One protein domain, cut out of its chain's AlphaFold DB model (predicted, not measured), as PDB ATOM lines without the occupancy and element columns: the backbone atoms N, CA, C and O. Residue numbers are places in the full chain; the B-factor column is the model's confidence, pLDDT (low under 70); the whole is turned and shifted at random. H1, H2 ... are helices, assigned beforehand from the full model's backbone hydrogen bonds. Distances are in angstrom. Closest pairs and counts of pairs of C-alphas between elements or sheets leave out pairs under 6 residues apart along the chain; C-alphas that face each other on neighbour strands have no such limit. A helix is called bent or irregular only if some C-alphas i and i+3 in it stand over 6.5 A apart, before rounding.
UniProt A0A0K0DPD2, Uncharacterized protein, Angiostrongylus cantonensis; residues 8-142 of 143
ATOM      1  N   ASP A   8     -36.182   8.323  12.853       80.12
ATOM      2  CA  ASP A   8     -37.116   8.801  11.827       80.12
ATOM      3  C   ASP A   8     -36.955  10.306  11.605       80.12
ATOM      4  O   ASP A   8     -36.778  10.757  10.476       80.12
ATOM      5  N   ASN A   9     -36.844  11.071  12.697       81.06
ATOM      6  CA  ASN A   9     -36.509  12.496  12.651       81.06
ATOM      7  C   ASN A   9     -35.148  12.772  11.994       81.06
ATOM      8  O   ASN A   9     -34.991  13.769  11.292       81.06
ATOM      9  N   PHE A  10     -34.156  11.904  12.213       83.88
ATOM     10  CA  PHE A  10     -32.832  12.046  11.608       83.88
ATOM     11  C   PHE A  10     -32.897  11.802  10.094       83.88
ATOM     12  O   PHE A  10     -32.501  12.664   9.312       83.88
ATOM     13  N   TYR A  11     -33.458  10.669   9.670       80.19
ATOM     14  CA  TYR A  11     -33.607  10.322   8.258       80.19
ATOM     15  C   TYR A  11     -34.477  11.338   7.512       80.19
ATOM     16  O   TYR A  11     -34.121  11.729   6.404       80.19
ATOM     17  N   TRP A  12     -35.558  11.824   8.129       81.50
ATOM     18  CA  TRP A  12     -36.428  12.847   7.551       81.50
ATOM     19  C   TRP A  12     -35.724  14.199   7.405       81.50
ATOM     20  O   TRP A  12     -35.801  14.832   6.353       81.50
ATOM     21  N   ARG A  13     -34.979  14.641   8.427       84.50
ATOM     22  CA  ARG A  13     -34.252  15.922   8.395       84.50
ATOM     23  C   ARG A  13     -33.101  15.923   7.391       84.50
ATOM     24  O   ARG A  13     -32.834  16.953   6.778       84.50
ATOM     25  N   TYR A  14     -32.434  14.784   7.209       80.44
ATOM     26  CA  TYR A  14     -31.302  14.636   6.292       80.44
ATOM     27  C   TYR A  14     -31.670  13.987   4.950       80.44
ATOM     28  O   TYR A  14     -30.778  13.655   4.170       80.44
ATOM     29  N   GLN A  15     -32.960  13.842   4.628       77.88
ATOM     30  CA  GLN A  15     -33.394  13.236   3.363       77.88
ATOM     31  C   GLN A  15     -32.883  13.996   2.125       77.88
ATOM     32  O   GLN A  15     -32.558  13.373   1.118       77.88
ATOM     33  N   MET A  16     -32.717  15.320   2.243       73.94
ATOM     34  CA  MET A  16     -32.157  16.194   1.199       73.94
ATOM     35  C   MET A  16     -30.679  15.897   0.879       73.94
ATOM     36  O   MET A  16     -30.173  16.346  -0.141       73.94
ATOM     37  N   TYR A  17     -29.980  15.139   1.730       77.25
ATOM     38  CA  TYR A  17     -28.582  14.738   1.533       77.25
ATOM     39  C   TYR A  17     -28.446  13.328   0.930       77.25
ATOM     40  O   TYR A  17     -27.425  12.669   1.122       77.25
ATOM     41  N   TYR A  18     -29.472  12.831   0.232       76.06
ATOM     42  CA  TYR A  18     -29.471  11.515  -0.429       76.06
ATOM     43  C   TYR A  18     -29.198  10.333   0.500       76.06
ATOM     44  O   TYR A  18     -28.689   9.298   0.071       76.06
ATOM     45  N   LEU A  19     -29.545  10.457   1.781       77.69
ATOM     46  CA  LEU A  19     -29.145   9.487   2.798       77.69
ATOM     47  C   LEU A  19     -29.767   8.100   2.557       77.69
ATOM     48  O   LEU A  19     -29.093   7.081   2.700       77.69
ATOM     49  N   ALA A  20     -31.019   8.057   2.088       77.19
ATOM     50  CA  ALA A  20     -31.675   6.815   1.689       77.19
ATOM     51  C   ALA A  20     -30.996   6.177   0.466       77.19
ATOM     52  O   ALA A  20     -30.657   4.993   0.505       77.19
ATOM     53  N   THR A  21     -30.727   6.960  -0.588       79.56
ATOM     54  CA  THR A  21     -29.966   6.490  -1.759       79.56
ATOM     55  C   THR A  21     -28.602   5.950  -1.333       79.56
ATOM     56  O   THR A  21     -28.231   4.856  -1.745       79.56
ATOM     57  N   TRP A  22     -27.878   6.659  -0.463       79.50
ATOM     58  CA  TRP A  22     -26.575   6.242   0.050       79.50
ATOM     59  C   TRP A  22     -26.630   4.888   0.760       79.50
ATOM     60  O   TRP A  22     -25.792   4.031   0.488       79.50
ATOM     61  N   CYS A  23     -27.630   4.650   1.612       80.81
ATOM     62  CA  CYS A  23     -27.810   3.353   2.270       80.81
ATOM     63  C   CYS A  23     -27.996   2.209   1.260       80.81
ATOM     64  O   CYS A  23     -27.377   1.154   1.414       80.81
ATOM     65  N   PHE A  24     -28.785   2.423   0.201       80.06
ATOM     66  CA  PHE A  24     -28.915   1.441  -0.879       80.06
ATOM     67  C   PHE A  24     -27.593   1.242  -1.632       80.06
ATOM     68  O   PHE A  24     -27.184   0.103  -1.849       80.06
ATOM     69  N   THR A  25     -26.887   2.322  -1.978       81.19
ATOM     70  CA  THR A  25     -25.565   2.259  -2.624       81.19
ATOM     71  C   THR A  25     -24.579   1.436  -1.806       81.19
ATOM     72  O   THR A  25     -23.876   0.587  -2.354       81.19
ATOM     73  N   GLN A  26     -24.525   1.674  -0.495       84.56
ATOM     74  CA  GLN A  26     -23.622   0.989   0.427       84.56
ATOM     75  C   GLN A  26     -23.892  -0.514   0.452       84.56
ATOM     76  O   GLN A  26     -22.955  -1.297   0.312       84.56
ATOM     77  N   TYR A  27     -25.162  -0.923   0.544       85.62
ATOM     78  CA  TYR A  27     -25.545  -2.336   0.509       85.62
ATOM     79  C   TYR A  27     -25.001  -3.048  -0.740       85.62
ATOM     80  O   TYR A  27     -24.270  -4.034  -0.618       85.62
ATOM     81  N   TYR A  28     -25.276  -2.505  -1.931       82.69
ATOM     82  CA  TYR A  28     -24.795  -3.095  -3.183       82.69
ATOM     83  C   TYR A  28     -23.268  -3.038  -3.303       82.69
ATOM     84  O   TYR A  28     -22.653  -3.985  -3.783       82.69
ATOM     85  N   THR A  29     -22.630  -1.971  -2.821       84.25
ATOM     86  CA  THR A  29     -21.165  -1.849  -2.834       84.25
ATOM     87  C   THR A  29     -20.500  -2.950  -2.011       84.25
ATOM     88  O   THR A  29     -19.557  -3.580  -2.490       84.25
ATOM     89  N   PHE A  30     -20.998  -3.232  -0.802       87.25
ATOM     90  CA  PHE A  30     -20.458  -4.306   0.036       87.25
ATOM     91  C   PHE A  30     -20.663  -5.690  -0.576       87.25
ATOM     92  O   PHE A  30     -19.796  -6.555  -0.442       87.25
ATOM     93  N   GLU A  31     -21.784  -5.904  -1.258       85.00
ATOM     94  CA  GLU A  31     -22.039  -7.157  -1.959       85.00
ATOM     95  C   GLU A  31     -21.043  -7.370  -3.110       85.00
ATOM     96  O   GLU A  31     -20.399  -8.420  -3.182       85.00
ATOM     97  N   VAL A  32     -20.832  -6.351  -3.951       84.44
ATOM     98  CA  VAL A  32     -19.842  -6.395  -5.041       84.44
ATOM     99  C   VAL A  32     -18.427  -6.592  -4.507       84.44
ATOM    100  O   VAL A  32     -17.685  -7.424  -5.030       84.44
ATOM    101  N   LEU A  33     -18.060  -5.878  -3.440       87.12
ATOM    102  CA  LEU A  33     -16.764  -6.025  -2.786       87.12
ATOM    103  C   LEU A  33     -16.565  -7.467  -2.304       87.12
ATOM    104  O   LEU A  33     -15.531  -8.066  -2.581       87.12
ATOM    105  N   ARG A  34     -17.573  -8.084  -1.677       85.62
ATOM    106  CA  ARG A  34     -17.491  -9.485  -1.236       85.62
ATOM    107  C   ARG A  34     -17.258 -10.450  -2.405       85.62
ATOM    108  O   ARG A  34     -16.358 -11.283  -2.319       85.62
ATOM    109  N   ILE A  35     -18.028 -10.333  -3.489       84.94
ATOM    110  CA  ILE A  35     -17.914 -11.225  -4.659       84.94
ATOM    111  C   ILE A  35     -16.544 -11.067  -5.335       84.94
ATOM    112  O   ILE A  35     -15.858 -12.061  -5.585       84.94
ATOM    113  N   LEU A  36     -16.102  -9.830  -5.574       84.06
ATOM    114  CA  LEU A  36     -14.787  -9.557  -6.164       84.06
ATOM    115  C   LEU A  36     -13.639 -10.034  -5.268       84.06
ATOM    116  O   LEU A  36     -12.632 -10.523  -5.773       84.06
ATOM    117  N   GLY A  37     -13.782  -9.935  -3.945       84.31
ATOM    118  CA  GLY A  37     -12.786 -10.432  -2.995       84.31
ATOM    119  C   GLY A  37     -12.604 -11.942  -3.078       84.31
ATOM    120  O   GLY A  37     -11.475 -12.424  -3.174       84.31
ATOM    121  N   ILE A  38     -13.711 -12.689  -3.117       85.75
ATOM    122  CA  ILE A  38     -13.681 -14.151  -3.273       85.75
ATOM    123  C   ILE A  38     -13.036 -14.532  -4.612       85.75
ATOM    124  O   ILE A  38     -12.184 -15.423  -4.641       85.75
ATOM    125  N   LEU A  39     -13.368 -13.837  -5.706       82.81
ATOM    126  CA  LEU A  39     -12.748 -14.061  -7.019       82.81
ATOM    127  C   LEU A  39     -11.238 -13.833  -7.001       82.81
ATOM    128  O   LEU A  39     -10.492 -14.691  -7.465       82.81
ATOM    129  N   LEU A  40     -10.782 -12.712  -6.440       80.31
ATOM    130  CA  LEU A  40      -9.360 -12.376  -6.375       80.31
ATOM    131  C   LEU A  40      -8.568 -13.402  -5.559       80.31
ATOM    132  O   LEU A  40      -7.510 -13.843  -6.003       80.31
ATOM    133  N   ILE A  41      -9.092 -13.831  -4.406       82.25
ATOM    134  CA  ILE A  41      -8.454 -14.864  -3.577       82.25
ATOM    135  C   ILE A  41      -8.396 -16.197  -4.330       82.25
ATOM    136  O   ILE A  41      -7.360 -16.864  -4.336       82.25
ATOM    137  N   THR A  42      -9.492 -16.585  -4.983       83.19
ATOM    138  CA  THR A  42      -9.574 -17.846  -5.737       83.19
ATOM    139  C   THR A  42      -8.588 -17.845  -6.901       83.19
ATOM    140  O   THR A  42      -7.832 -18.800  -7.076       83.19
ATOM    141  N   PHE A  43      -8.518 -16.736  -7.637       78.62
ATOM    142  CA  PHE A  43      -7.560 -16.531  -8.716       78.62
ATOM    143  C   PHE A  43      -6.111 -16.573  -8.217       78.62
ATOM    144  O   PHE A  43      -5.278 -17.269  -8.792       78.62
ATOM    145  N   GLN A  44      -5.805 -15.898  -7.107       78.25
ATOM    146  CA  GLN A  44      -4.468 -15.920  -6.515       78.25
ATOM    147  C   GLN A  44      -4.034 -17.348  -6.148       78.25
ATOM    148  O   GLN A  44      -2.898 -17.738  -6.433       78.25
ATOM    149  N   ARG A  45      -4.925 -18.145  -5.543       78.38
ATOM    150  CA  ARG A  45      -4.642 -19.552  -5.205       78.38
ATOM    151  C   ARG A  45      -4.440 -20.405  -6.455       78.38
ATOM    152  O   ARG A  45      -3.472 -21.159  -6.500       78.38
ATOM    153  N   TYR A  46      -5.291 -20.234  -7.467       77.00
ATOM    154  CA  TYR A  46      -5.170 -20.919  -8.754       77.00
ATOM    155  C   TYR A  46      -3.801 -20.683  -9.400       77.00
ATOM    156  O   TYR A  46      -3.084 -21.639  -9.690       77.00
ATOM    157  N   VAL A  47      -3.395 -19.420  -9.557       73.56
ATOM    158  CA  VAL A  47      -2.112 -19.074 -10.188       73.56
ATOM    159  C   VAL A  47      -0.935 -19.644  -9.391       73.56
ATOM    160  O   VAL A  47       0.019 -20.149  -9.978       73.56
ATOM    161  N   THR A  48      -1.009 -19.612  -8.058       73.56
ATOM    162  CA  THR A  48       0.059 -20.136  -7.191       73.56
ATOM    163  C   THR A  48       0.236 -21.647  -7.324       73.56
ATOM    164  O   THR A  48       1.366 -22.125  -7.322       73.56
ATOM    165  N   MET A  49      -0.860 -22.402  -7.438       71.69
ATOM    166  CA  MET A  49      -0.819 -23.866  -7.484       71.69
ATOM    167  C   MET A  49      -0.588 -24.413  -8.896       71.69
ATOM    168  O   MET A  49       0.230 -25.306  -9.076       71.69
ATOM    169  N   CYS A  50      -1.293 -23.886  -9.899       71.62
ATOM    170  CA  CYS A  50      -1.320 -24.464 -11.246       71.62
ATOM    171  C   CYS A  50      -0.305 -23.838 -12.211       71.62
ATOM    172  O   CYS A  50      -0.009 -24.426 -13.247       71.62
ATOM    173  N   CYS A  51       0.217 -22.643 -11.918       67.25
ATOM    174  CA  CYS A  51       1.008 -21.869 -12.880       67.25
ATOM    175  C   CYS A  51       2.436 -21.555 -12.415       67.25
ATOM    176  O   CYS A  51       3.110 -20.748 -13.061       67.25
ATOM    177  N   SER A  52       2.913 -22.206 -11.347       58.72
ATOM    178  CA  SER A  52       4.214 -21.936 -10.709       58.72
ATOM    179  C   SER A  52       5.424 -22.043 -11.653       58.72
ATOM    180  O   SER A  52       6.446 -21.420 -11.379       58.72
ATOM    181  N   GLY A  53       5.307 -22.764 -12.777       58.00
ATOM    182  CA  GLY A  53       6.377 -22.919 -13.775       58.00
ATOM    183  C   GLY A  53       6.225 -22.134 -15.089       58.00
ATOM    184  O   GLY A  53       7.211 -21.981 -15.798       58.00
ATOM    185  N   SER A  54       5.030 -21.632 -15.438       56.16
ATOM    186  CA  SER A  54       4.745 -21.083 -16.787       56.16
ATOM    187  C   SER A  54       4.451 -19.575 -16.801       56.16
ATOM    188  O   SER A  54       4.726 -18.888 -17.782       56.16
ATOM    189  N   ILE A  55       3.955 -19.008 -15.694       55.28
ATOM    190  CA  ILE A  55       3.512 -17.607 -15.637       55.28
ATOM    191  C   ILE A  55       4.420 -16.802 -14.698       55.28
ATOM    192  O   ILE A  55       4.025 -16.379 -13.612       55.28
ATOM    193  N   SER A  56       5.663 -16.568 -15.119       53.38
ATOM    194  CA  SER A  56       6.620 -15.748 -14.358       53.38
ATOM    195  C   SER A  56       6.171 -14.283 -14.229       53.38
ATOM    196  O   SER A  56       6.420 -13.640 -13.212       53.38
ATOM    197  N   THR A  57       5.428 -13.752 -15.202       55.91
ATOM    198  CA  THR A  57       5.110 -12.315 -15.297       55.91
ATOM    199  C   THR A  57       3.959 -11.873 -14.385       55.91
ATOM    200  O   THR A  57       4.053 -10.829 -13.741       55.91
ATOM    201  N   ILE A  58       2.887 -12.669 -14.268       58.50
ATOM    202  CA  ILE A  58       1.749 -12.367 -13.368       58.50
ATOM    203  C   ILE A  58       2.129 -12.661 -11.912       58.50
ATOM    204  O   ILE A  58       1.786 -11.897 -11.008       58.50
ATOM    205  N   PHE A  59       2.893 -13.733 -11.677       55.59
ATOM    206  CA  PHE A  59       3.346 -14.108 -10.339       55.59
ATOM    207  C   PHE A  59       4.322 -13.077  -9.751       55.59
ATOM    208  O   PHE A  59       4.208 -12.715  -8.580       55.59
ATOM    209  N   GLN A  60       5.206 -12.505 -10.574       56.12
ATOM    210  CA  GLN A  60       6.080 -11.400 -10.170       56.12
ATOM    211  C   GLN A  60       5.301 -10.111  -9.847       56.12
ATOM    212  O   GLN A  60       5.700  -9.353  -8.963       56.12
ATOM    213  N   TRP A  61       4.154  -9.884 -10.497       54.16
ATOM    214  CA  TRP A  61       3.260  -8.759 -10.194       54.16
ATOM    215  C   TRP A  61       2.545  -8.914  -8.842       54.16
ATOM    216  O   TRP A  61       2.399  -7.940  -8.101       54.16
ATOM    217  N   LEU A  62       2.140 -10.143  -8.497       58.53
ATOM    218  CA  LEU A  62       1.425 -10.459  -7.254       58.53
ATOM    219  C   LEU A  62       2.346 -10.579  -6.027       58.53
ATOM    220  O   LEU A  62       1.919 -10.257  -4.915       58.53
ATOM    221  N   ASN A  63       3.587 -11.050  -6.187       59.31
ATOM    222  CA  ASN A  63       4.326 -11.582  -5.040       59.31
ATOM    223  C   ASN A  63       5.250 -10.584  -4.311       59.31
ATOM    224  O   ASN A  63       5.351 -10.681  -3.091       59.31
ATOM    225  N   THR A  64       5.878  -9.605  -4.978       58.22
ATOM    226  CA  THR A  64       7.104  -8.999  -4.396       58.22
ATOM    227  C   THR A  64       7.143  -7.481  -4.208       58.22
ATOM    228  O   THR A  64       7.980  -7.017  -3.443       58.22
ATOM    229  N   SER A  65       6.268  -6.672  -4.822       57.00
ATOM    230  CA  SER A  65       6.368  -5.203  -4.631       57.00
ATOM    231  C   SER A  65       5.057  -4.411  -4.695       57.00
ATOM    232  O   SER A  65       4.995  -3.273  -4.242       57.00
ATOM    233  N   LYS A  66       3.975  -5.001  -5.217       67.25
ATOM    234  CA  LYS A  66       2.736  -4.274  -5.549       67.25
ATOM    235  C   LYS A  66       1.471  -4.881  -4.934       67.25
ATOM    236  O   LYS A  66       0.376  -4.648  -5.434       67.25
ATOM    237  N   ARG A  67       1.581  -5.603  -3.809       70.75
ATOM    238  CA  ARG A  67       0.416  -6.178  -3.092       70.75
ATOM    239  C   ARG A  67      -0.653  -5.132  -2.757       70.75
ATOM    240  O   ARG A  67      -1.841  -5.411  -2.873       70.75
ATOM    241  N   TRP A  68      -0.230  -3.907  -2.439       75.44
ATOM    242  CA  TRP A  68      -1.126  -2.770  -2.229       75.44
ATOM    243  C   TRP A  68      -1.983  -2.436  -3.451       75.44
ATOM    244  O   TRP A  68      -3.119  -2.023  -3.273       75.44
ATOM    245  N   ILE A  69      -1.509  -2.679  -4.678       79.00
ATOM    246  CA  ILE A  69      -2.307  -2.456  -5.892       79.00
ATOM    247  C   ILE A  69      -3.505  -3.397  -5.926       79.00
ATOM    248  O   ILE A  69      -4.588  -2.961  -6.284       79.00
ATOM    249  N   VAL A  70      -3.355  -4.656  -5.508       75.81
ATOM    250  CA  VAL A  70      -4.489  -5.593  -5.442       75.81
ATOM    251  C   VAL A  70      -5.529  -5.101  -4.437       75.81
ATOM    252  O   VAL A  70      -6.720  -5.127  -4.733       75.81
ATOM    253  N   VAL A  71      -5.085  -4.578  -3.290       81.88
ATOM    254  CA  VAL A  71      -5.970  -3.958  -2.292       81.88
ATOM    255  C   VAL A  71      -6.650  -2.717  -2.877       81.88
ATOM    256  O   VAL A  71      -7.868  -2.602  -2.812       81.88
ATOM    257  N   CYS A  72      -5.902  -1.818  -3.516       81.94
ATOM    258  CA  CYS A  72      -6.457  -0.626  -4.152       81.94
ATOM    259  C   CYS A  72      -7.462  -0.981  -5.250       81.94
ATOM    260  O   CYS A  72      -8.541  -0.411  -5.276       81.94
ATOM    261  N   VAL A  73      -7.159  -1.944  -6.121       82.00
ATOM    262  CA  VAL A  73      -8.074  -2.411  -7.172       82.00
ATOM    263  C   VAL A  73      -9.328  -3.016  -6.549       82.00
ATOM    264  O   VAL A  73     -10.433  -2.677  -6.958       82.00
ATOM    265  N   HIS A  74      -9.179  -3.848  -5.519       82.50
ATOM    266  CA  HIS A  74     -10.302  -4.453  -4.812       82.50
ATOM    267  C   HIS A  74     -11.238  -3.419  -4.175       82.50
ATOM    268  O   HIS A  74     -12.440  -3.649  -4.131       82.50
ATOM    269  N   TRP A  75     -10.707  -2.288  -3.709       83.06
ATOM    270  CA  TRP A  75     -11.504  -1.212  -3.125       83.06
ATOM    271  C   TRP A  75     -12.060  -0.251  -4.176       83.06
ATOM    272  O   TRP A  75     -13.244   0.059  -4.153       83.06
ATOM    273  N   VAL A  76     -11.245   0.198  -5.127       84.75
ATOM    274  CA  VAL A  76     -11.626   1.219  -6.117       84.75
ATOM    275  C   VAL A  76     -12.629   0.674  -7.132       84.75
ATOM    276  O   VAL A  76     -13.554   1.387  -7.514       84.75
ATOM    277  N   LEU A  77     -12.488  -0.584  -7.552       82.56
ATOM    278  CA  LEU A  77     -13.307  -1.169  -8.614       82.56
ATOM    279  C   LEU A  77     -14.797  -1.299  -8.220       82.56
ATOM    280  O   LEU A  77     -15.627  -0.852  -9.011       82.56
ATOM    281  N   PRO A  78     -15.179  -1.783  -7.016       81.62
ATOM    282  CA  PRO A  78     -16.569  -1.745  -6.554       81.62
ATOM    283  C   PRO A  78     -17.180  -0.342  -6.576       81.62
ATOM    284  O   PRO A  78     -18.280  -0.165  -7.095       81.62
ATOM    285  N   PHE A  79     -16.469   0.668  -6.062       81.06
ATOM    286  CA  PHE A  79     -16.982   2.040  -6.049       81.06
ATOM    287  C   PHE A  79     -17.111   2.603  -7.466       81.06
ATOM    288  O   PHE A  79     -18.156   3.153  -7.801       81.06
ATOM    289  N   ALA A  80     -16.109   2.405  -8.324       82.38
ATOM    290  CA  ALA A  80     -16.151   2.842  -9.719       82.38
ATOM    291  C   ALA A  80     -17.271   2.155 -10.521       82.38
ATOM    292  O   ALA A  80     -17.839   2.762 -11.426       82.38
ATOM    293  N   TYR A  81     -17.611   0.910 -10.182       80.25
ATOM    294  CA  TYR A  81     -18.663   0.148 -10.847       80.25
ATOM    295  C   TYR A  81     -20.073   0.524 -10.362       80.25
ATOM    296  O   TYR A  81     -21.003   0.616 -11.163       80.25
ATOM    297  N   ILE A  82     -20.244   0.784  -9.062       78.44
ATOM    298  CA  ILE A  82     -21.546   1.099  -8.457       78.44
ATOM    299  C   ILE A  82     -21.910   2.588  -8.587       78.44
ATOM    300  O   ILE A  82     -23.075   2.921  -8.826       78.44
ATOM    301  N   MET A  83     -20.934   3.497  -8.482       74.44
ATOM    302  CA  MET A  83     -21.158   4.950  -8.495       74.44
ATOM    303  C   MET A  83     -21.957   5.460  -9.715       74.44
ATOM    304  O   MET A  83     -22.905   6.219  -9.498       74.44
ATOM    305  N   PRO A  84     -21.689   5.044 -10.973       71.00
ATOM    306  CA  PRO A  84     -22.425   5.545 -12.139       71.00
ATOM    307  C   PRO A  84     -23.886   5.085 -12.174       71.00
ATOM    308  O   PRO A  84     -24.728   5.725 -12.814       71.00
ATOM    309  N   VAL A  85     -24.180   3.957 -11.524       66.81
ATOM    310  CA  VAL A  85     -25.492   3.311 -11.566       66.81
ATOM    311  C   VAL A  85     -26.401   3.827 -10.455       66.81
ATOM    312  O   VAL A  85     -27.602   3.993 -10.685       66.81
ATOM    313  N   VAL A  86     -25.836   4.126  -9.281       63.97
ATOM    314  CA  VAL A  86     -26.610   4.536  -8.100       63.97
ATOM    315  C   VAL A  86     -26.557   6.047  -7.843       63.97
ATOM    316  O   VAL A  86     -27.514   6.606  -7.317       63.97
ATOM    317  N   GLY A  87     -25.520   6.752  -8.302       62.53
ATOM    318  CA  GLY A  87     -25.348   8.193  -8.074       62.53
ATOM    319  C   GLY A  87     -26.306   9.124  -8.831       62.53
ATOM    320  O   GLY A  87     -26.178  10.334  -8.700       62.53
ATOM    321  N   ARG A  88     -27.239   8.601  -9.640       64.25
ATOM    322  CA  ARG A  88     -28.166   9.428 -10.443       64.25
ATOM    323  C   ARG A  88     -29.590   9.526  -9.904       64.25
ATOM    324  O   ARG A  88     -30.360  10.316 -10.436       64.25
ATOM    325  N   ASN A  89     -29.964   8.703  -8.924       67.94
ATOM    326  CA  ASN A  89     -31.357   8.582  -8.508       67.94
ATOM    327  C   ASN A  89     -31.539   9.033  -7.061       67.94
ATOM    328  O   ASN A  89     -30.963   8.465  -6.130       67.94
ATOM    329  N   GLU A  90     -32.410  10.011  -6.875       70.12
ATOM    330  CA  GLU A  90     -32.787  10.520  -5.566       70.12
ATOM    331  C   GLU A  90     -33.953   9.681  -5.034       70.12
ATOM    332  O   GLU A  90     -35.034   9.624  -5.630       70.12
ATOM    333  N   VAL A  91     -33.718   8.962  -3.939       76.25
ATOM    334  CA  VAL A  91     -34.765   8.233  -3.226       76.25
ATOM    335  C   VAL A  91     -35.180   9.084  -2.039       76.25
ATOM    336  O   VAL A  91     -34.411   9.263  -1.097       76.25
ATOM    337  N   THR A  92     -36.397   9.610  -2.103       79.00
ATOM    338  CA  THR A  92     -36.998  10.436  -1.056       79.00
ATOM    339  C   THR A  92     -38.073   9.668  -0.297       79.00
ATOM    340  O   THR A  92     -38.593   8.647  -0.771       79.00
ATOM    341  N   PHE A  93     -38.386  10.151   0.904       80.50
ATOM    342  CA  PHE A  93     -39.498   9.650   1.701       80.50
ATOM    343  C   PHE A  93     -40.770  10.427   1.345       80.50
ATOM    344  O   PHE A  93     -40.716  11.629   1.105       80.50
ATOM    345  N   VAL A  94     -41.903   9.731   1.282       83.19
ATOM    346  CA  VAL A  94     -43.211  10.320   0.962       83.19
ATOM    347  C   VAL A  94     -43.823  10.949   2.210       83.19
ATOM    348  O   VAL A  94     -44.226  12.105   2.175       83.19
ATOM    349  N   ASP A  95     -43.806  10.213   3.324       80.38
ATOM    350  CA  ASP A  95     -44.437  10.618   4.578       80.38
ATOM    351  C   ASP A  95     -43.502  10.428   5.767       80.38
ATOM    352  O   ASP A  95     -42.824   9.404   5.879       80.38
ATOM    353  N   MET A  96     -43.526  11.390   6.691       75.94
ATOM    354  CA  MET A  96     -42.748  11.357   7.933       75.94
ATOM    355  C   MET A  96     -43.261  10.299   8.920       75.94
ATOM    356  O   MET A  96     -42.470   9.680   9.623       75.94
ATOM    357  N   GLU A  97     -44.577  10.072   8.968       76.12
ATOM    358  CA  GLU A  97     -45.210   9.152   9.927       76.12
ATOM    359  C   GLU A  97     -44.944   7.681   9.577       76.12
ATOM    360  O   GLU A  97     -44.691   6.851  10.450       76.12
ATOM    361  N   TYR A  98     -44.944   7.364   8.281       75.12
ATOM    362  CA  TYR A  98     -44.795   5.993   7.795       75.12
ATOM    363  C   TYR A  98     -43.415   5.705   7.188       75.12
ATOM    364  O   TYR A  98     -43.128   4.543   6.872       75.12
ATOM    365  N   MET A  99     -42.575   6.738   7.020       75.62
ATOM    366  CA  MET A  99     -41.242   6.694   6.399       75.62
ATOM    367  C   MET A  99     -41.232   5.843   5.122       75.62
ATOM    368  O   MET A  99     -40.336   5.027   4.884       75.62
ATOM    369  N   GLN A 100     -42.282   5.985   4.310       80.44
ATOM    370  CA  GLN A 100     -42.428   5.225   3.075       80.44
ATOM    371  C   GLN A 100     -41.509   5.807   2.010       80.44
ATOM    372  O   GLN A 100     -41.461   7.018   1.812       80.44
ATOM    373  N   LEU A 101     -40.768   4.940   1.326       80.12
ATOM    374  CA  LEU A 101     -39.928   5.343   0.204       80.12
ATOM    375  C   LEU A 101     -40.798   5.602  -1.022       80.12
ATOM    376  O   LEU A 101     -41.768   4.882  -1.266       80.12
ATOM    377  N   ASN A 102     -40.401   6.568  -1.845       81.19
ATOM    378  CA  ASN A 102     -41.014   6.756  -3.150       81.19
ATOM    379  C   ASN A 102     -40.845   5.479  -3.998       81.19
ATOM    380  O   ASN A 102     -39.727   5.068  -4.339       81.19
ATOM    381  N   VAL A 103     -41.971   4.838  -4.320       77.06
ATOM    382  CA  VAL A 103     -42.023   3.527  -4.982       77.06
ATOM    383  C   VAL A 103     -41.364   3.583  -6.360       77.06
ATOM    384  O   VAL A 103     -40.593   2.695  -6.710       77.06
ATOM    385  N   THR A 104     -41.578   4.655  -7.121       80.00
ATOM    386  CA  THR A 104     -41.040   4.782  -8.482       80.00
ATOM    387  C   THR A 104     -39.513   4.864  -8.477       80.00
ATOM    388  O   THR A 104     -38.846   4.102  -9.179       80.00
ATOM    389  N   SER A 105     -38.939   5.735  -7.641       74.06
ATOM    390  CA  SER A 105     -37.482   5.911  -7.552       74.06
ATOM    391  C   SER A 105     -36.787   4.674  -6.980       74.06
ATOM    392  O   SER A 105     -35.732   4.262  -7.470       74.06
ATOM    393  N   SER A 106     -37.390   4.051  -5.964       75.06
ATOM    394  CA  SER A 106     -36.840   2.850  -5.329       75.06
ATOM    395  C   SER A 106     -36.896   1.624  -6.246       75.06
ATOM    396  O   SER A 106     -35.912   0.889  -6.316       75.06
ATOM    397  N   LEU A 107     -37.968   1.427  -7.022       81.50
ATOM    398  CA  LEU A 107     -38.071   0.323  -7.986       81.50
ATOM    399  C   LEU A 107     -36.997   0.392  -9.073       81.50
ATOM    400  O   LEU A 107     -36.380  -0.627  -9.385       81.50
ATOM    401  N   VAL A 108     -36.735   1.579  -9.626       79.69
ATOM    402  CA  VAL A 108     -35.682   1.765 -10.639       79.69
ATOM    403  C   VAL A 108     -34.309   1.429 -10.055       79.69
ATOM    404  O   VAL A 108     -33.505   0.760 -10.706       79.69
ATOM    405  N   LEU A 109     -34.042   1.855  -8.819       77.69
ATOM    406  CA  LEU A 109     -32.772   1.601  -8.143       77.69
ATOM    407  C   LEU A 109     -32.592   0.109  -7.827       77.69
ATOM    408  O   LEU A 109     -31.545  -0.458  -8.136       77.69
ATOM    409  N   VAL A 110     -33.631  -0.552  -7.312       80.62
ATOM    410  CA  VAL A 110     -33.628  -2.000  -7.043       80.62
ATOM    411  C   VAL A 110     -33.476  -2.807  -8.332       80.62
ATOM    412  O   VAL A 110     -32.717  -3.772  -8.360       80.62
ATOM    413  N   SER A 111     -34.157  -2.423  -9.413       84.00
ATOM    414  CA  SER A 111     -34.047  -3.093 -10.716       84.00
ATOM    415  C   SER A 111     -32.617  -3.034 -11.260       84.00
ATOM    416  O   SER A 111     -32.047  -4.062 -11.631       84.00
ATOM    417  N   ARG A 112     -31.987  -1.853 -11.222       80.81
ATOM    418  CA  ARG A 112     -30.588  -1.674 -11.633       80.81
ATOM    419  C   ARG A 112     -29.611  -2.419 -10.725       80.81
ATOM    420  O   ARG A 112     -28.699  -3.069 -11.230       80.81
ATOM    421  N   GLY A 113     -29.826  -2.375  -9.410       79.69
ATOM    422  CA  GLY A 113     -29.027  -3.120  -8.435       79.69
ATOM    423  C   GLY A 113     -29.083  -4.629  -8.676       79.69
ATOM    424  O   GLY A 113     -28.048  -5.289  -8.717       79.69
ATOM    425  N   LYS A 114     -30.277  -5.169  -8.954       82.56
ATOM    426  CA  LYS A 114     -30.452  -6.576  -9.343       82.56
ATOM    427  C   LYS A 114     -29.739  -6.908 -10.649       82.56
ATOM    428  O   LYS A 114     -29.069  -7.931 -10.715       82.56
ATOM    429  N   SER A 115     -29.831  -6.046 -11.664       83.50
ATOM    430  CA  SER A 115     -29.118  -6.249 -12.932       83.50
ATOM    431  C   SER A 115     -27.604  -6.345 -12.719       83.50
ATOM    432  O   SER A 115     -26.993  -7.294 -13.205       83.50
ATOM    433  N   ILE A 116     -27.017  -5.431 -11.939       81.25
ATOM    434  CA  ILE A 116     -25.599  -5.473 -11.546       81.25
ATOM    435  C   ILE A 116     -25.257  -6.804 -10.872       81.25
ATOM    436  O   ILE A 116     -24.285  -7.461 -11.251       81.25
ATOM    437  N   GLN A 117     -26.049  -7.190  -9.872       80.81
ATOM    438  CA  GLN A 117     -25.832  -8.404  -9.097       80.81
ATOM    439  C   GLN A 117     -25.847  -9.643 -10.002       80.81
ATOM    440  O   GLN A 117     -24.943 -10.472  -9.930       80.81
ATOM    441  N   THR A 118     -26.819  -9.744 -10.913       83.50
ATOM    442  CA  THR A 118     -26.904 -10.851 -11.873       83.50
ATOM    443  C   THR A 118     -25.690 -10.897 -12.799       83.50
ATOM    444  O   THR A 118     -25.118 -11.970 -12.983       83.50
ATOM    445  N   THR A 119     -25.243  -9.761 -13.344       84.00
ATOM    446  CA  THR A 119     -24.052  -9.717 -14.209       84.00
ATOM    447  C   THR A 119     -22.801 -10.201 -13.476       84.00
ATOM    448  O   THR A 119     -22.027 -10.979 -14.031       84.00
ATOM    449  N   LEU A 120     -22.617  -9.800 -12.216       81.62
ATOM    450  CA  LEU A 120     -21.468 -10.224 -11.414       81.62
ATOM    451  C   LEU A 120     -21.523 -11.705 -11.034       81.62
ATOM    452  O   LEU A 120     -20.488 -12.366 -11.060       81.62
ATOM    453  N   ILE A 121     -22.707 -12.245 -10.733       83.00
ATOM    454  CA  ILE A 121     -22.884 -13.680 -10.472       83.00
ATOM    455  C   ILE A 121     -22.571 -14.498 -11.728       83.00
ATOM    456  O   ILE A 121     -21.871 -15.503 -11.641       83.00
ATOM    457  N   LEU A 122     -23.037 -14.070 -12.902       85.88
ATOM    458  CA  LEU A 122     -22.734 -14.754 -14.162       85.88
ATOM    459  C   LEU A 122     -21.236 -14.730 -14.470       85.88
ATOM    460  O   LEU A 122     -20.669 -15.755 -14.841       85.88
ATOM    461  N   LEU A 123     -20.585 -13.586 -14.259       83.75
ATOM    462  CA  LEU A 123     -19.140 -13.462 -14.419       83.75
ATOM    463  C   LEU A 123     -18.398 -14.364 -13.424       83.75
ATOM    464  O   LEU A 123     -17.469 -15.067 -13.813       83.75
ATOM    465  N   TYR A 124     -18.850 -14.419 -12.168       83.12
ATOM    466  CA  TYR A 124     -18.318 -15.335 -11.162       83.12
ATOM    467  C   TYR A 124     -18.437 -16.799 -11.592       83.12
ATOM    468  O   TYR A 124     -17.455 -17.534 -11.520       83.12
ATOM    469  N   LEU A 125     -19.611 -17.224 -12.064       83.75
ATOM    470  CA  LEU A 125     -19.833 -18.594 -12.526       83.75
ATOM    471  C   LEU A 125     -18.955 -18.921 -13.734       83.75
ATOM    472  O   LEU A 125     -18.339 -19.980 -13.757       83.75
ATOM    473  N   PHE A 126     -18.835 -18.004 -14.694       84.81
ATOM    474  CA  PHE A 126     -17.986 -18.188 -15.868       84.81
ATOM    475  C   PHE A 126     -16.509 -18.363 -15.489       84.81
ATOM    476  O   PHE A 126     -15.876 -19.340 -15.887       84.81
ATOM    477  N   PHE A 127     -15.967 -17.459 -14.664       80.06
ATOM    478  CA  PHE A 127     -14.588 -17.568 -14.179       80.06
ATOM    479  C   PHE A 127     -14.384 -18.799 -13.290       80.06
ATOM    480  O   PHE A 127     -13.347 -19.454 -13.385       80.06
ATOM    481  N   GLY A 128     -15.365 -19.136 -12.454       76.81
ATOM    482  CA  GLY A 128     -15.340 -20.318 -11.599       76.81
ATOM    483  C   GLY A 128     -15.290 -21.616 -12.402       76.81
ATOM    484  O   GLY A 128     -14.446 -22.460 -12.118       76.81
ATOM    485  N   ILE A 129     -16.124 -21.751 -13.438       78.88
ATOM    486  CA  ILE A 129     -16.125 -22.908 -14.346       78.88
ATOM    487  C   ILE A 129     -14.791 -23.000 -15.092       78.88
ATOM    488  O   ILE A 129     -14.188 -24.070 -15.116       78.88
ATOM    489  N   PHE A 130     -14.288 -21.885 -15.630       77.38
ATOM    490  CA  PHE A 130     -13.015 -21.862 -16.354       77.38
ATOM    491  C   PHE A 130     -11.831 -22.280 -15.469       77.38
ATOM    492  O   PHE A 130     -10.992 -23.086 -15.872       77.38
ATOM    493  N   ILE A 131     -11.765 -21.760 -14.238       71.62
ATOM    494  CA  ILE A 131     -10.742 -22.156 -13.263       71.62
ATOM    495  C   ILE A 131     -10.915 -23.630 -12.889       71.62
ATOM    496  O   ILE A 131      -9.927 -24.357 -12.863       71.62
ATOM    497  N   PHE A 132     -12.143 -24.090 -12.634       70.62
ATOM    498  CA  PHE A 132     -12.414 -25.478 -12.262       70.62
ATOM    499  C   PHE A 132     -11.975 -26.462 -13.350       70.62
ATOM    500  O   PHE A 132     -11.287 -27.432 -13.046       70.62
ATOM    501  N   GLU A 133     -12.284 -26.179 -14.617       69.56
ATOM    502  CA  GLU A 133     -11.863 -26.996 -15.758       69.56
ATOM    503  C   GLU A 133     -10.332 -27.104 -15.834       69.56
ATOM    504  O   GLU A 133      -9.781 -28.198 -15.953       69.56
ATOM    505  N   LYS A 134      -9.615 -25.983 -15.685       67.69
ATOM    506  CA  LYS A 134      -8.144 -25.970 -15.745       67.69
ATOM    507  C   LYS A 134      -7.482 -26.605 -14.523       67.69
ATOM    508  O   LYS A 134      -6.455 -27.262 -14.677       67.69
ATOM    509  N   VAL A 135      -8.049 -26.438 -13.327       66.19
ATOM    510  CA  VAL A 135      -7.567 -27.101 -12.104       66.19
ATOM    511  C   VAL A 135      -7.751 -28.608 -12.207       66.19
ATOM    512  O   VAL A 135      -6.819 -29.340 -11.885       66.19
ATOM    513  N   TYR A 136      -8.914 -29.067 -12.683       63.22
ATOM    514  CA  TYR A 136      -9.184 -30.486 -12.890       63.22
ATOM    515  C   TYR A 136      -8.133 -31.068 -13.840       63.22
ATOM    516  O   TYR A 136      -7.392 -31.958 -13.444       63.22
ATOM    517  N   VAL A 137      -7.936 -30.476 -15.021       62.19
ATOM    518  CA  VAL A 137      -6.907 -30.923 -15.981       62.19
ATOM    519  C   VAL A 137      -5.495 -30.951 -15.373       62.19
ATOM    520  O   VAL A 137      -4.770 -31.921 -15.581       62.19
ATOM    521  N   CYS A 138      -5.099 -29.948 -14.580       58.47
ATOM    522  CA  CYS A 138      -3.810 -29.966 -13.879       58.47
ATOM    523  C   CYS A 138      -3.700 -31.108 -12.857       58.47
ATOM    524  O   CYS A 138      -2.645 -31.726 -12.771       58.47
ATOM    525  N   ALA A 139      -4.759 -31.403 -12.098       59.66
ATOM    526  CA  ALA A 139      -4.749 -32.476 -11.105       59.66
ATOM    527  C   ALA A 139      -4.565 -33.866 -11.742       59.66
ATOM    528  O   ALA A 139      -3.864 -34.699 -11.175       59.66
ATOM    529  N   TYR A 140      -5.126 -34.099 -12.935       56.81
ATOM    530  CA  TYR A 140      -4.949 -35.359 -13.674       56.81
ATOM    531  C   TYR A 140      -3.624 -35.456 -14.437       56.81
ATOM    532  O   TYR A 140      -3.251 -36.547 -14.840       56.81
ATOM    533  N   CYS A 141      -2.906 -34.349 -14.641       49.25
ATOM    534  CA  CYS A 141      -1.616 -34.349 -15.339       49.25
ATOM    535  C   CYS A 141      -0.420 -34.610 -14.397       49.25
ATOM    536  O   CYS A 141       0.708 -34.757 -14.859       49.25
ATOM    537  N   VAL A 142      -0.658 -34.651 -13.078       50.41
ATOM    538  CA  VAL A 142       0.354 -34.911 -12.033       50.41
ATOM    539  C   VAL A 142       0.324 -36.376 -11.539       50.41
ATOM    540  O   VAL A 142       1.128 -36.747 -10.686       50.41
TER     541      VAL A 142
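Overview. This is residues 8 to 142 of the 143 residues of an uncharacterized protein of Angiostrongylus cantonensis (UniProt A0A0K0DPD2). Two long helices, H2 and H5, lie side by side and run the same way, making a loose rod. H4 runs back slantwise along H2 on the way from one to the other, and the short helices H1 and H3 sit near the two ends of H2, H1 near its first residue and H3 near its last. A loop of residues 87 to 102 leads from H4 round to the first residue of H5. The 135 printed residues hold five named helices, in the order H1, H2, H3, H4, H5, and no named strand; the class is all helix. The whole is loose, with a radius of gyration of the C-alphas of 20.5 A and spans of 67 by 30 by 21 A.

Along the chain. H1 is residues 8 to 13, with C-alpha 8 at (-37.116, 8.801, 11.827). H2 is residues 19 to 50, 46.1 A from first to last C-alpha, and begins with C-alpha 19 at (-29.145, 9.487, 2.798). H3 is residues 56 to 63, 10.5 A long. H4 is residues 67 to 86, 29.5 A long. It is irregular, but only just: C-alphas 81 and 84 are 6.7 A apart, and its line is a rough one. H5 is residues 103 to 140, 54.4 A long, and ends with C-alpha 140 at (-4.949, -35.359, -13.674).

Arrangement. H2, H4 and H5 form a bundle of three helices, up and down, each running against the one before it in the chain. H1 is close to H2 but not clearly touching it, about perpendicular at 80 degrees; their closest C-alphas, of Tyr 11 and Leu 19, are 7.1 A apart. H2 and H5 touch and run the same way at a shallow tilt of 6 degrees; their closest C-alphas, of Cys 50 and Cys 138, are 6.6 A apart. H2 and H4 touch, opposite ways, at a tilt of 38 degrees that is only just steep; their closest C-alphas, of Leu 33 and Pro 78, are 5.7 A apart. H3 is close to H2 but not clearly touching it, with the C-alphas of Val 47 and Phe 59 closest at 7.4 A. H4 and H5, a helical hairpin, only just touch, with 3 pairs of C-alphas within 8 A, through residues 85 to 86 of H4 and 109 to 113 of H5. Their closest C-alphas, of Val 86 and Leu 109, are 6.8 A apart. H1 and H5 are apart, and so are H3 and H5. In H1, H2, H3 and H5 every O i to N i+4 pair is within hydrogen-bond range; in H4, 12 of 16 are.

Size, cuts and confidence. The two C-alphas farthest apart, of Glu 97 and Val 142, are 67.1 A apart. The printed part has no cut. The link from H4 to H5, residues 87 to 102, is long; the other three links are tight. The mean pLDDT of the printed part is 75.4, and it is under 70 at residues 51 to 66, 85 to 89 and 133 to 142.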